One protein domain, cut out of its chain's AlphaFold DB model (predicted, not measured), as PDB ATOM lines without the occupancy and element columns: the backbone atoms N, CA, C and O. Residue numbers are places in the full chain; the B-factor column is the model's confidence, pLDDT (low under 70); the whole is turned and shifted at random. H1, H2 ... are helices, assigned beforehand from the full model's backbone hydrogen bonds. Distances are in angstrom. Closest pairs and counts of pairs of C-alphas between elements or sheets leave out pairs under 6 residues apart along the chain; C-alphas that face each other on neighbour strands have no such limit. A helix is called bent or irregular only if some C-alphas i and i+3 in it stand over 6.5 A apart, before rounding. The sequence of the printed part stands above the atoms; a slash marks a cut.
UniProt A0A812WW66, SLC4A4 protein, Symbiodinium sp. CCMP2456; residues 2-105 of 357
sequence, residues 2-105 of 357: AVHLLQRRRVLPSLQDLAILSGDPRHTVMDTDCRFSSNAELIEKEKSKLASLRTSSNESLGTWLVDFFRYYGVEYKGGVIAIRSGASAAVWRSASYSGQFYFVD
ATOM      1  N   ALA A   2     -41.302  12.587  42.020       87.19
ATOM      2  CA  ALA A   2     -42.254  13.708  42.123       87.19
ATOM      3  C   ALA A   2     -43.512  13.338  42.933       87.19
ATOM      4  O   ALA A   2     -43.846  14.023  43.894       87.19
ATOM      5  N   VAL A   3     -44.109  12.174  42.645       88.62
ATOM      6  CA  VAL A   3     -45.230  11.606  43.419       88.62
ATOM      7  C   VAL A   3     -44.899  11.457  44.914       88.62
ATOM      8  O   VAL A   3     -45.688  11.892  45.739       88.62
ATOM      9  N   HIS A   4     -43.712  10.952  45.277       88.00
ATOM     10  CA  HIS A   4     -43.278  10.831  46.682       88.00
ATOM     11  C   HIS A   4     -43.194  12.199  47.378       88.00
ATOM     12  O   HIS A   4     -43.616  12.334  48.524       88.00
ATOM     13  N   LEU A   5     -42.678  13.232  46.702       87.56
ATOM     14  CA  LEU A   5     -42.645  14.581  47.271       87.56
ATOM     15  C   LEU A   5     -44.058  15.140  47.475       87.56
ATOM     16  O   LEU A   5     -44.349  15.683  48.538       87.56
ATOM     17  N   LEU A   6     -44.937  14.976  46.484       87.88
ATOM     18  CA  LEU A   6     -46.329  15.421  46.555       87.88
ATOM     19  C   LEU A   6     -47.112  14.674  47.647       87.88
ATOM     20  O   LEU A   6     -47.891  15.294  48.365       87.88
ATOM     21  N   GLN A   7     -46.854  13.381  47.852       87.44
ATOM     22  CA  GLN A   7     -47.392  12.612  48.980       87.44
ATOM     23  C   GLN A   7     -46.845  13.112  50.325       87.44
ATOM     24  O   GLN A   7     -47.615  13.380  51.245       87.44
ATOM     25  N   ARG A   8     -45.527  13.341  50.434       83.94
ATOM     26  CA  ARG A   8     -44.890  13.917  51.634       83.94
ATOM     27  C   ARG A   8     -45.441  15.307  51.978       83.94
ATOM     28  O   ARG A   8     -45.552  15.643  53.154       83.94
ATOM     29  N   ARG A   9     -45.816  16.098  50.968       82.94
ATOM     30  CA  ARG A   9     -46.478  17.409  51.098       82.94
ATOM     31  C   ARG A   9     -48.002  17.339  51.253       82.94
ATOM     32  O   ARG A   9     -48.639  18.386  51.284       82.94
ATOM     33  N   ARG A  10     -48.590  16.141  51.387       86.00
ATOM     34  CA  ARG A  10     -50.045  15.930  51.529       86.00
ATOM     35  C   ARG A  10     -50.855  16.527  50.361       86.00
ATOM     36  O   ARG A  10     -51.974  16.988  50.539       86.00
ATOM     37  N   VAL A  11     -50.279  16.537  49.159       86.06
ATOM     38  CA  VAL A  11     -50.945  16.962  47.912       86.06
ATOM     39  C   VAL A  11     -51.619  15.772  47.227       86.06
ATOM     40  O   VAL A  11     -52.710  15.908  46.683       86.06
ATOM     41  N   LEU A  12     -50.981  14.597  47.266       87.88
ATOM     42  CA  LEU A  12     -51.509  13.355  46.701       87.88
ATOM     43  C   LEU A  12     -51.651  12.280  47.790       87.88
ATOM     44  O   LEU A  12     -50.741  12.140  48.609       87.88
ATOM     45  N   PRO A  13     -52.739  11.490  47.799       88.75
ATOM     46  CA  PRO A  13     -52.823  10.284  48.613       88.75
ATOM     47  C   PRO A  13     -51.968   9.148  48.025       88.75
ATOM     48  O   PRO A  13     -51.444   9.227  46.909       88.75
ATOM     49  N   SER A  14     -51.838   8.055  48.773       88.56
ATOM     50  CA  SER A  14     -51.331   6.789  48.244       88.56
ATOM     51  C   SER A  14     -52.494   5.933  47.754       88.56
ATOM     52  O   SER A  14     -53.332   5.499  48.542       88.56
ATOM     53  N   LEU A  15     -52.553   5.693  46.442       89.88
ATOM     54  CA  LEU A  15     -53.637   4.926  45.819       89.88
ATOM     55  C   LEU A  15     -53.587   3.434  46.184       89.88
ATOM     56  O   LEU A  15     -54.628   2.784  46.233       89.88
ATOM     57  N   GLN A  16     -52.396   2.897  46.463       87.12
ATOM     58  CA  GLN A  16     -52.223   1.510  46.907       87.12
ATOM     59  C   GLN A  16     -52.733   1.325  48.341       87.12
ATOM     60  O   GLN A  16     -53.455   0.373  48.619       87.12
ATOM     61  N   ASP A  17     -52.428   2.267  49.241       83.94
ATOM     62  CA  ASP A  17     -52.909   2.192  50.625       83.94
ATOM     63  C   ASP A  17     -54.423   2.446  50.700       83.94
ATOM     64  O   ASP A  17     -55.110   1.780  51.470       83.94
ATOM     65  N   LEU A  18     -54.971   3.323  49.843       86.69
ATOM     66  CA  LEU A  18     -56.422   3.478  49.686       86.69
ATOM     67  C   LEU A  18     -57.102   2.170  49.259       86.69
ATOM     68  O   LEU A  18     -58.091   1.807  49.883       86.69
ATOM     69  N   ALA A  19     -56.546   1.433  48.288       86.00
ATOM     70  CA  ALA A  19     -57.075   0.129  47.868       86.00
ATOM     71  C   ALA A  19     -57.029  -0.926  48.983       86.00
ATOM     72  O   ALA A  19     -57.934  -1.746  49.125       86.00
ATOM     73  N   ILE A  20     -55.965  -0.923  49.791       84.81
ATOM     74  CA  ILE A  20     -55.839  -1.831  50.937       84.81
ATOM     75  C   ILE A  20     -56.878  -1.487  52.017       84.81
ATOM     76  O   ILE A  20     -57.469  -2.397  52.593       84.81
ATOM     77  N   LEU A  21     -57.120  -0.196  52.272       85.00
ATOM     78  CA  LEU A  21     -58.077   0.283  53.276       85.00
ATOM     79  C   LEU A  21     -59.546   0.144  52.848       85.00
ATOM     80  O   LEU A  21     -60.394  -0.079  53.709       85.00
ATOM     81  N   SER A  22     -59.860   0.265  51.553       84.62
ATOM     82  CA  SER A  22     -61.210   0.038  51.014       84.62
ATOM     83  C   SER A  22     -61.555  -1.443  50.841       84.62
ATOM     84  O   SER A  22     -62.727  -1.775  50.690       84.62
ATOM     85  N   GLY A  23     -60.556  -2.330  50.880       83.62
ATOM     86  CA  GLY A  23     -60.740  -3.756  50.612       83.62
ATOM     87  C   GLY A  23     -60.850  -4.088  49.121       83.62
ATOM     88  O   GLY A  23     -61.415  -5.129  48.783       83.62
ATOM     89  N   ASP A  24     -60.311  -3.236  48.239       85.38
ATOM     90  CA  ASP A  24     -60.320  -3.454  46.787       85.38
ATOM     91  C   ASP A  24     -59.690  -4.829  46.441       85.38
ATOM     92  O   ASP A  24     -58.699  -5.247  47.070       85.38
ATOM     93  N   PRO A  25     -60.239  -5.549  45.441       86.00
ATOM     94  CA  PRO A  25     -59.788  -6.889  45.084       86.00
ATOM     95  C   PRO A  25     -58.310  -6.900  44.679       86.00
ATOM     96  O   PRO A  25     -57.800  -5.972  44.048       86.00
ATOM     97  N   ARG A  26     -57.605  -7.983  45.029       84.62
ATOM     98  CA  ARG A  26     -56.196  -8.153  44.647       84.62
ATOM     99  C   ARG A  26     -56.098  -8.311  43.134       84.62
ATOM    100  O   ARG A  26     -56.693  -9.232  42.585       84.62
ATOM    101  N   HIS A  27     -55.306  -7.464  42.485       84.00
ATOM    102  CA  HIS A  27     -55.019  -7.580  41.060       84.00
ATOM    103  C   HIS A  27     -53.566  -8.020  40.870       84.00
ATOM    104  O   HIS A  27     -52.652  -7.196  40.862       84.00
ATOM    105  N   THR A  28     -53.338  -9.327  40.754       85.94
ATOM    106  CA  THR A  28     -51.991  -9.898  40.627       85.94
ATOM    107  C   THR A  28     -51.524  -9.942  39.175       85.94
ATOM    108  O   THR A  28     -52.189 -10.543  38.333       85.94
ATOM    109  N   VAL A  29     -50.355  -9.369  38.891       82.38
ATOM    110  CA  VAL A  29     -49.664  -9.477  37.594       82.38
ATOM    111  C   VAL A  29     -48.272 -10.033  37.862       82.38
ATOM    112  O   VAL A  29     -47.542  -9.438  38.644       82.38
ATOM    113  N   MET A  30     -47.903 -11.162  37.248       78.69
ATOM    114  CA  MET A  30     -46.606 -11.831  37.486       78.69
ATOM    115  C   MET A  30     -46.305 -12.003  38.991       78.69
ATOM    116  O   MET A  30     -45.314 -11.481  39.502       78.69
ATOM    117  N   ASP A  31     -47.238 -12.635  39.714       80.06
ATOM    118  CA  ASP A  31     -47.216 -12.862  41.173       80.06
ATOM    119  C   ASP A  31     -47.052 -11.604  42.053       80.06
ATOM    120  O   ASP A  31     -46.882 -11.685  43.271       80.06
ATOM    121  N   THR A  32     -47.178 -10.420  41.449       78.88
ATOM    122  CA  THR A  32     -46.984  -9.116  42.082       78.88
ATOM    123  C   THR A  32     -48.332  -8.427  42.296       78.88
ATOM    124  O   THR A  32     -49.175  -8.404  41.398       78.88
ATOM    125  N   ASP A  33     -48.564  -7.868  43.487       83.06
ATOM    126  CA  ASP A  33     -49.821  -7.193  43.840       83.06
ATOM    127  C   ASP A  33     -49.879  -5.779  43.243       83.06
ATOM    128  O   ASP A  33     -49.303  -4.824  43.771       83.06
ATOM    129  N   CYS A  34     -50.596  -5.653  42.130       85.50
ATOM    130  CA  CYS A  34     -50.739  -4.418  41.369       85.50
ATOM    131  C   CYS A  34     -52.024  -3.646  41.703       85.50
ATOM    132  O   CYS A  34     -52.456  -2.817  40.903       85.50
ATOM    133  N   ARG A  35     -52.661  -3.891  42.859       87.12
ATOM    134  CA  ARG A  35     -53.878  -3.154  43.235       87.12
ATOM    135  C   ARG A  35     -53.600  -1.666  43.489       87.12
ATOM    136  O   ARG A  35     -52.612  -1.295  44.125       87.12
ATOM    137  N   PHE A  36     -54.517  -0.816  43.046       88.50
ATOM    138  CA  PHE A  36     -54.567   0.611  43.362       88.50
ATOM    139  C   PHE A  36     -56.017   1.086  43.255       88.50
ATOM    140  O   PHE A  36     -56.780   0.576  42.431       88.50
ATOM    141  N   SER A  37     -56.408   2.058  44.078       87.00
ATOM    142  CA  SER A  37     -57.798   2.495  44.084       87.00
ATOM    143  C   SER A  37     -58.067   3.386  42.880       87.00
ATOM    144  O   SER A  37     -57.334   4.347  42.631       87.00
ATOM    145  N   SER A  38     -59.120   3.051  42.137       87.94
ATOM    146  CA  SER A  38     -59.598   3.808  40.970       87.94
ATOM    147  C   SER A  38     -60.882   4.597  41.263       87.94
ATOM    148  O   SER A  38     -61.407   5.271  40.381       87.94
ATOM    149  N   ASN A  39     -61.406   4.524  42.493       87.94
ATOM    150  CA  ASN A  39     -62.640   5.204  42.872       87.94
ATOM    151  C   ASN A  39     -62.382   6.703  43.117       87.94
ATOM    152  O   ASN A  39     -61.766   7.088  44.114       87.94
ATOM    153  N   ALA A  40     -62.892   7.544  42.214       88.56
ATOM    154  CA  ALA A  40     -62.728   8.995  42.262       88.56
ATOM    155  C   ALA A  40     -63.250   9.620  43.573       88.56
ATOM    156  O   ALA A  40     -62.597  10.506  44.121       88.56
ATOM    157  N   GLU A  41     -64.368   9.136  44.120       89.44
ATOM    158  CA  GLU A  41     -64.967   9.688  45.344       89.44
ATOM    159  C   GLU A  41     -64.076   9.460  46.571       89.44
ATOM    160  O   GLU A  41     -63.870  10.366  47.380       89.44
ATOM    161  N   LEU A  42     -63.488   8.262  46.692       87.88
ATOM    162  CA  LEU A  42     -62.546   7.942  47.770       87.88
ATOM    163  C   LEU A  42     -61.254   8.760  47.646       87.88
ATOM    164  O   LEU A  42     -60.725   9.237  48.653       87.88
ATOM    165  N   ILE A  43     -60.775   8.966  46.416       90.06
ATOM    166  CA  ILE A  43     -59.587   9.778  46.130       90.06
ATOM    167  C   ILE A  43     -59.829  11.248  46.502       90.06
ATOM    168  O   ILE A  43     -58.999  11.830  47.199       90.06
ATOM    169  N   GLU A  44     -60.951  11.851  46.095       88.75
ATOM    170  CA  GLU A  44     -61.273  13.249  46.430       88.75
ATOM    171  C   GLU A  44     -61.574  13.447  47.921       88.75
ATOM    172  O   GLU A  44     -61.183  14.463  48.504       88.75
ATOM    173  N   LYS A  45     -62.176  12.454  48.587       89.69
ATOM    174  CA  LYS A  45     -62.366  12.460  50.044       89.69
ATOM    175  C   LYS A  45     -61.030  12.478  50.792       89.69
ATOM    176  O   LYS A  45     -60.842  13.306  51.687       89.69
ATOM    177  N   GLU A  46     -60.081  11.617  50.418       88.62
ATOM    178  CA  GLU A  46     -58.762  11.593  51.064       88.62
ATOM    179  C   GLU A  46     -57.916  12.820  50.678       88.62
ATOM    180  O   GLU A  46     -57.258  13.386  51.546       88.62
ATOM    181  N   LYS A  47     -57.990  13.320  49.432       88.62
ATOM    182  CA  LYS A  47     -57.379  14.608  49.042       88.62
ATOM    183  C   LYS A  47     -57.900  15.767  49.889       88.62
ATOM    184  O   LYS A  47     -57.102  16.565  50.368       88.62
ATOM    185  N   SER A  48     -59.212  15.846  50.111       86.56
ATOM    186  CA  SER A  48     -59.846  16.912  50.902       86.56
ATOM    187  C   SER A  48     -59.402  16.878  52.370       86.56
ATOM    188  O   SER A  48     -59.075  17.907  52.959       86.56
ATOM    189  N   LYS A  49     -59.292  15.677  52.948       88.44
ATOM    190  CA  LYS A  49     -58.725  15.436  54.286       88.44
ATOM    191  C   LYS A  49     -57.225  15.757  54.362       88.44
ATOM    192  O   LYS A  49     -56.757  16.286  55.362       88.44
ATOM    193  N   LEU A  50     -56.453  15.460  53.317       86.19
ATOM    194  CA  LEU A  50     -55.044  15.850  53.235       86.19
ATOM    195  C   LEU A  50     -54.883  17.372  53.084       86.19
ATOM    196  O   LEU A  50     -53.971  17.944  53.679       86.19
ATOM    197  N   ALA A  51     -55.793  18.035  52.364       84.06
ATOM    198  CA  ALA A  51     -55.825  19.485  52.203       84.06
ATOM    199  C   ALA A  51     -56.145  20.221  53.514       84.06
ATOM    200  O   ALA A  51     -55.485  21.214  53.807       84.06
ATOM    201  N   SER A  52     -57.062  19.716  54.351       82.75
ATOM    202  CA  SER A  52     -57.306  20.297  55.687       82.75
ATOM    203  C   SER A  52     -56.105  20.162  56.638       82.75
ATOM    204  O   SER A  52     -55.986  20.912  57.603       82.75
ATOM    205  N   LEU A  53     -55.183  19.241  56.339       80.69
ATOM    206  CA  LEU A  53     -53.921  19.021  57.049       80.69
ATOM    207  C   LEU A  53     -52.722  19.773  56.429       80.69
ATOM    208  O   LEU A  53     -51.577  19.507  56.821       80.69
ATOM    209  N   ARG A  54     -52.952  20.676  55.462       78.62
ATOM    210  CA  ARG A  54     -51.936  21.561  54.865       78.62
ATOM    211  C   ARG A  54     -52.042  22.975  55.434       78.62
ATOM    212  O   ARG A  54     -53.122  23.541  55.524       78.62
ATOM    213  N   THR A  55     -50.895  23.570  55.743       66.56
ATOM    214  CA  THR A  55     -50.780  24.969  56.190       66.56
ATOM    215  C   THR A  55     -50.736  25.979  55.035       66.56
ATOM    216  O   THR A  55     -50.922  27.169  55.265       66.56
ATOM    217  N   SER A  56     -50.506  25.520  53.801       62.84
ATOM    218  CA  SER A  56     -50.429  26.334  52.581       62.84
ATOM    219  C   SER A  56     -51.336  25.759  51.483       62.84
ATOM    220  O   SER A  56     -51.069  24.692  50.920       62.84
ATOM    221  N   SER A  57     -52.436  26.456  51.182       59.78
ATOM    222  CA  SER A  57     -53.438  26.037  50.185       59.78
ATOM    223  C   SER A  57     -53.122  26.507  48.758       59.78
ATOM    224  O   SER A  57     -53.299  25.732  47.821       59.78
ATOM    225  N   ASN A  58     -52.591  27.724  48.596       60.88
ATOM    226  CA  ASN A  58     -52.346  28.373  47.298       60.88
ATOM    227  C   ASN A  58     -50.849  28.438  46.940       60.88
ATOM    228  O   ASN A  58     -50.260  29.512  46.844       60.88
ATOM    229  N   GLU A  59     -50.224  27.279  46.743       72.00
ATOM    230  CA  GLU A  59     -48.874  27.186  46.166       72.00
ATOM    231  C   GLU A  59     -48.972  27.058  44.640       72.00
ATOM    232  O   GLU A  59     -49.781  26.280  44.134       72.00
ATOM    233  N   SER A  60     -48.153  27.810  43.896       81.19
ATOM    234  CA  SER A  60     -48.121  27.701  42.435       81.19
ATOM    235  C   SER A  60     -47.312  26.479  41.988       81.19
ATOM    236  O   SER A  60     -46.464  25.960  42.720       81.19
ATOM    237  N   LEU A  61     -47.510  26.048  40.737       80.19
ATOM    238  CA  LEU A  61     -46.702  24.980  40.135       80.19
ATOM    239  C   LEU A  61     -45.195  25.311  40.161       80.19
ATOM    240  O   LEU A  61     -44.374  24.421  40.383       80.19
ATOM    241  N   GLY A  62     -44.836  26.591  39.997       79.00
ATOM    242  CA  GLY A  62     -43.461  27.077  40.127       79.00
ATOM    243  C   GLY A  62     -42.898  26.865  41.536       79.00
ATOM    244  O   GLY A  62     -41.779  26.372  41.680       79.00
ATOM    245  N   THR A  63     -43.691  27.128  42.582       82.62
ATOM    246  CA  THR A  63     -43.310  26.847  43.978       82.62
ATOM    247  C   THR A  63     -43.039  25.358  44.198       82.62
ATOM    248  O   THR A  63     -42.011  25.006  44.774       82.62
ATOM    249  N   TRP A  64     -43.898  24.466  43.690       84.12
ATOM    250  CA  TRP A  64     -43.684  23.014  43.793       84.12
ATOM    251  C   TRP A  64     -42.445  22.532  43.038       84.12
ATOM    252  O   TRP A  64     -41.757  21.626  43.511       84.12
ATOM    253  N   LEU A  65     -42.131  23.140  41.893       83.81
ATOM    254  CA  LEU A  65     -40.933  22.818  41.123       83.81
ATOM    255  C   LEU A  65     -39.652  23.265  41.851       83.81
ATOM    256  O   LEU A  65     -38.695  22.495  41.941       83.81
ATOM    257  N   VAL A  66     -39.647  24.470  42.434       83.31
ATOM    258  CA  VAL A  66     -38.543  24.958  43.280       83.31
ATOM    259  C   VAL A  66     -38.362  24.064  44.508       83.31
ATOM    260  O   VAL A  66     -37.242  23.650  44.803       83.31
ATOM    261  N   ASP A  67     -39.451  23.699  45.185       82.88
ATOM    262  CA  ASP A  67     -39.411  22.812  46.349       82.88
ATOM    263  C   ASP A  67     -38.975  21.383  45.988       82.88
ATOM    264  O   ASP A  67     -38.321  20.728  46.800       82.88
ATOM    265  N   PHE A  68     -39.249  20.912  44.768       87.38
ATOM    266  CA  PHE A  68     -38.718  19.645  44.261       87.38
ATOM    267  C   PHE A  68     -37.198  19.668  44.126       87.38
ATOM    268  O   PHE A  68     -36.524  18.760  44.630       87.38
ATOM    269  N   PHE A  69     -36.645  20.715  43.510       84.88
ATOM    270  CA  PHE A  69     -35.196  20.871  43.398       84.88
ATOM    271  C   PHE A  69     -34.531  21.144  44.753       84.88
ATOM    272  O   PHE A  69     -33.462  20.592  45.012       84.88
ATOM    273  N   ARG A  70     -35.160  21.912  45.653       85.31
ATOM    274  CA  ARG A  70     -34.640  22.144  47.012       85.31
ATOM    275  C   ARG A  70     -34.629  20.857  47.836       85.31
ATOM    276  O   ARG A  70     -33.608  20.535  48.444       85.31
ATOM    277  N   TYR A  71     -35.720  20.089  47.811       85.62
ATOM    278  CA  TYR A  71     -35.812  18.843  48.566       85.62
ATOM    279  C   TYR A  71     -34.766  17.831  48.095       85.62
ATOM    280  O   TYR A  71     -33.933  17.403  48.886       85.62
ATOM    281  N   TYR A  72     -34.750  17.484  46.805       85.06
ATOM    282  CA  TYR A  72     -33.836  16.454  46.297       85.06
ATOM    283  C   TYR A  72     -32.394  16.931  46.071       85.06
ATOM    284  O   TYR A  72     -31.497  16.096  45.994       85.06
ATOM    285  N   GLY A  73     -32.155  18.244  45.987       76.62
ATOM    286  CA  GLY A  73     -30.817  18.823  45.834       76.62
ATOM    287  C   GLY A  73     -30.119  19.215  47.140       76.62
ATOM    288  O   GLY A  73     -28.895  19.343  47.131       76.62
ATOM    289  N   VAL A  74     -30.861  19.422  48.239       75.69
ATOM    290  CA  VAL A  74     -30.316  19.927  49.520       75.69
ATOM    291  C   VAL A  74     -30.861  19.182  50.745       75.69
ATOM    292  O   VAL A  74     -30.086  18.781  51.608       75.69
ATOM    293  N   GLU A  75     -32.182  18.999  50.859       78.44
ATOM    294  CA  GLU A  75     -32.798  18.453  52.087       78.44
ATOM    295  C   GLU A  75     -32.719  16.915  52.183       78.44
ATOM    296  O   GLU A  75     -32.801  16.347  53.276       78.44
ATOM    297  N   TYR A  76     -32.575  16.224  51.050       80.69
ATOM    298  CA  TYR A  76     -32.601  14.767  50.955       80.69
ATOM    299  C   TYR A  76     -31.278  14.130  51.409       80.69
ATOM    300  O   TYR A  76     -30.282  14.135  50.689       80.69
ATOM    301  N   LYS A  77     -31.288  13.517  52.598       74.75
ATOM    302  CA  LYS A  77     -30.110  12.898  53.238       74.75
ATOM    303  C   LYS A  77     -29.889  11.414  52.883       74.75
ATOM    304  O   LYS A  77     -29.190  10.714  53.610       74.75
ATOM    305  N   GLY A  78     -30.484  10.931  51.792       73.06
ATOM    306  CA  GLY A  78     -30.510   9.508  51.432       73.06
ATOM    307  C   GLY A  78     -31.709   8.748  52.016       73.06
ATOM    308  O   GLY A  78     -32.485   9.286  52.809       73.06
ATOM    309  N   GLY A  79     -31.871   7.492  51.589       75.25
ATOM    310  CA  GLY A  79     -32.977   6.607  51.972       75.25
ATOM    311  C   GLY A  79     -33.678   5.949  50.777       75.25
ATOM    312  O   GLY A  79     -33.206   6.012  49.642       75.25
ATOM    313  N   VAL A  80     -34.825   5.323  51.051       79.19
ATOM    314  CA  VAL A  80     -35.687   4.663  50.055       79.19
ATOM    315  C   VAL A  80     -36.783   5.633  49.602       79.19
ATOM    316  O   VAL A  80     -37.632   6.030  50.403       79.19
ATOM    317  N   ILE A  81     -36.806   5.992  48.316       85.69
ATOM    318  CA  ILE A  81     -37.858   6.828  47.716       85.69
ATOM    319  C   ILE A  81     -39.008   5.918  47.260       85.69
ATOM    320  O   ILE A  81     -39.082   5.548  46.089       85.69
ATOM    321  N   ALA A  82     -39.902   5.573  48.188       84.88
ATOM    322  CA  ALA A  82     -41.104   4.767  47.943       84.88
ATOM    323  C   ALA A  82     -42.378   5.630  47.928       84.88
ATOM    324  O   ALA A  82     -42.474   6.595  48.683       84.88
ATOM    325  N   ILE A  83     -43.372   5.269  47.105       86.75
ATOM    326  CA  ILE A  83     -44.685   5.955  47.043       86.75
ATOM    327  C   ILE A  83     -45.824   5.203  47.762       86.75
ATOM    328  O   ILE A  83     -46.979   5.619  47.693       86.75
ATOM    329  N   ARG A  84     -45.480   4.113  48.464       80.50
ATOM    330  CA  ARG A  84     -46.358   3.312  49.334       80.50
ATOM    331  C   ARG A  84     -46.115   3.647  50.810       80.50
ATOM    332  O   ARG A  84     -44.965   3.833  51.217       80.50
ATOM    333  N   SER A  85     -47.163   3.686  51.633       66.94
ATOM    334  CA  SER A  85     -47.122   4.184  53.012       66.94
ATOM    335  C   SER A  85     -47.808   3.234  54.001       66.94
ATOM    336  O   SER A  85     -48.945   3.439  54.419       66.94
ATOM    337  N   GLY A  86     -47.061   2.241  54.487       55.44
ATOM    338  CA  GLY A  86     -47.544   1.322  55.520       55.44
ATOM    339  C   GLY A  86     -46.493   0.306  55.963       55.44
ATOM    340  O   GLY A  86     -45.314   0.431  55.619       55.44
ATOM    341  N   ALA A  87     -46.925  -0.719  56.704       42.81
ATOM    342  CA  ALA A  87     -46.058  -1.767  57.257       42.81
ATOM    343  C   ALA A  87     -45.188  -2.472  56.193       42.81
ATOM    344  O   ALA A  87     -44.010  -2.717  56.445       42.81
ATOM    345  N   SER A  88     -45.700  -2.682  54.970       46.06
ATOM    346  CA  SER A  88     -44.897  -3.193  53.843       46.06
ATOM    347  C   SER A  88     -43.662  -2.337  53.557       46.06
ATOM    348  O   SER A  88     -42.588  -2.868  53.302       46.06
ATOM    349  N   ALA A  89     -43.760  -1.009  53.637       48.09
ATOM    350  CA  ALA A  89     -42.602  -0.141  53.438       48.09
ATOM    351  C   ALA A  89     -41.603  -0.202  54.609       48.09
ATOM    352  O   ALA A  89     -40.437   0.121  54.404       48.09
ATOM    353  N   ALA A  90     -42.028  -0.595  55.815       49.59
ATOM    354  CA  ALA A  90     -41.137  -0.752  56.966       49.59
ATOM    355  C   ALA A  90     -40.278  -2.024  56.858       49.59
ATOM    356  O   ALA A  90     -39.073  -1.949  57.082       49.59
ATOM    357  N   VAL A  91     -40.864  -3.148  56.427       49.47
ATOM    358  CA  VAL A  91     -40.148  -4.423  56.220       49.47
ATOM    359  C   VAL A  91     -38.987  -4.256  55.227       49.47
ATOM    360  O   VAL A  91     -37.853  -4.629  55.523       49.47
ATOM    361  N   TRP A  92     -39.230  -3.603  54.086       49.94
ATOM    362  CA  TRP A  92     -38.193  -3.383  53.067       49.94
ATOM    363  C   TRP A  92     -37.201  -2.259  53.413       49.94
ATOM    364  O   TRP A  92     -36.042  -2.327  53.009       49.94
ATOM    365  N   ARG A  93     -37.599  -1.266  54.228       51.41
ATOM    366  CA  ARG A  93     -36.680  -0.230  54.750       51.41
ATOM    367  C   ARG A  93     -35.534  -0.811  55.586       51.41
ATOM    368  O   ARG A  93     -34.461  -0.215  55.602       51.41
ATOM    369  N   SER A  94     -35.744  -1.947  56.253       47.66
ATOM    370  CA  SER A  94     -34.697  -2.649  57.011       47.66
ATOM    371  C   SER A  94     -33.900  -3.656  56.173       47.66
ATOM    372  O   SER A  94     -32.741  -3.905  56.484       47.66
ATOM    373  N   ALA A  95     -34.491  -4.227  55.117       47.00
ATOM    374  CA  ALA A  95     -33.861  -5.282  54.315       47.00
ATOM    375  C   ALA A  95     -32.942  -4.767  53.188       47.00
ATOM    376  O   ALA A  95     -32.067  -5.498  52.730       47.00
ATOM    377  N   SER A  96     -33.128  -3.524  52.728       50.06
ATOM    378  CA  SER A  96     -32.494  -3.011  51.502       50.06
ATOM    379  C   SER A  96     -31.571  -1.807  51.725       50.06
ATOM    380  O   SER A  96     -31.526  -0.897  50.899       50.06
ATOM    381  N   TYR A  97     -30.762  -1.823  52.790       50.31
ATOM    382  CA  TYR A  97     -29.602  -0.926  52.912       50.31
ATOM    383  C   TYR A  97     -28.413  -1.442  52.079       50.31
ATOM    384  O   TYR A  97     -27.327  -1.730  52.581       50.31
ATOM    385  N   SER A  98     -28.610  -1.526  50.759       50.19
ATOM    386  CA  SER A  98     -27.465  -1.391  49.857       50.19
ATOM    387  C   SER A  98     -26.876   0.012  50.066       50.19
ATOM    388  O   SER A  98     -27.615   0.959  50.335       50.19
ATOM    389  N   GLY A  99     -25.552   0.175  49.975       54.66
ATOM    390  CA  GLY A  99     -24.866   1.453  50.248       54.66
ATOM    391  C   GLY A  99     -25.128   2.576  49.229       54.66
ATOM    392  O   GLY A  99     -24.280   3.447  49.039       54.66
ATOM    393  N   GLN A 100     -26.257   2.537  48.524       62.38
ATOM    394  CA  GLN A 100     -26.649   3.478  47.488       62.38
ATOM    395  C   GLN A 100     -27.344   4.692  48.118       62.38
ATOM    396  O   GLN A 100     -28.397   4.582  48.738       62.38
ATOM    397  N   PHE A 101     -26.778   5.884  47.908       66.75
ATOM    398  CA  PHE A 101     -27.380   7.156  48.342       66.75
ATOM    399  C   PHE A 101     -28.758   7.420  47.699       66.75
ATOM    400  O   PHE A 101     -29.564   8.197  48.214       66.75
ATOM    401  N   TYR A 102     -29.019   6.777  46.561       72.00
ATOM    402  CA  TYR A 102     -30.194   6.980  45.735       72.00
ATOM    403  C   TYR A 102     -30.818   5.630  45.392       72.00
ATOM    404  O   TYR A 102     -30.241   4.862  44.629       72.00
ATOM    405  N   PHE A 103     -31.986   5.362  45.966       79.44
ATOM    406  CA  PHE A 103     -32.772   4.161  45.714       79.44
ATOM    407  C   PHE A 103     -34.219   4.597  45.469       79.44
ATOM    408  O   PHE A 103     -34.860   5.169  46.358       79.44
ATOM    409  N   VAL A 104     -34.726   4.385  44.254       83.56
ATOM    410  CA  VAL A 104     -36.112   4.697  43.888       83.56
ATOM    411  C   VAL A 104     -36.857   3.382  43.766       83.56
ATOM    412  O   VAL A 104     -36.666   2.626  42.826       83.56
ATOM    413  N   ASP A 105     -37.710   3.112  44.738       83.94
ATOM    414  CA  ASP A 105     -38.400   1.837  44.893       83.94
ATOM    415  C   ASP A 105     -39.580   1.726  43.915       83.94
ATOM    416  O   ASP A 105     -40.385   2.656  43.780       83.94
TER     417      ASP A 105
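This is residues 2 to 105 of the 357 residues of the protein "SLC4A4 protein" of Symbiodinium sp. CCMP2456 (UniProt A0A812WW66). This is a flat, loose frame of helices: H4, the longest, makes one side, H3, H2 and H5 follow round the rim, and short H1 stands on end inside it. Contacts between helices are few; residues 58 to 63, of which 61 to 63 belong to H4, stick out at one corner. The printed part has 104 residues with five named helices, H1 to H5 in chain order, and no named strand; its class is all helix, with 52 residues in helices. It is only just loose, close to compact, with a radius of gyration of the C-alphas of 15.5 A and spans of 40 by 38 by 20 A.

Find C-alpha 61 at (-46.702, 24.980, 40.135); from there H4, residues 61 to 75, runs 19.5 A to C-alpha 75 at (-32.798, 18.453, 52.087). H4 is neither bent nor irregular, but only just: C-alphas 72 and 75 are 6.2 A apart. Look next for H1, residues 2 to 8, from (-42.254, 13.708, 42.123), then H2, residues 15 to 22, H3, residues 40 to 52 and 18.4 A long, and H5, residues 87 to 95.

H4 is close to but not clearly touching H1, about perpendicular at 82 degrees; their closest C-alphas, Leu 5 and Phe 68, are 7.1 A apart. H2 and H3 only just touch, with 3 pairs of C-alphas within 8 A, H3 with residues 42 to 43 alone; the closest C-alphas, Leu 15 and Ile 43, are 7.7 A apart, and the lines stand about perpendicular at 76 degrees. H5 touches no helix. In H1, H2, H3 and H4 every O i to N i+4 pair is within hydrogen-bond range; in H5, 4 of 5 are.

The C-alphas farthest apart, Asp 31 and Asn 58, are 42.0 A apart. The printed part has no cut; the links H2 to H3 and H4 to H5 are long. Confidence is under 70 at residues 55 to 58 and 85 to 101.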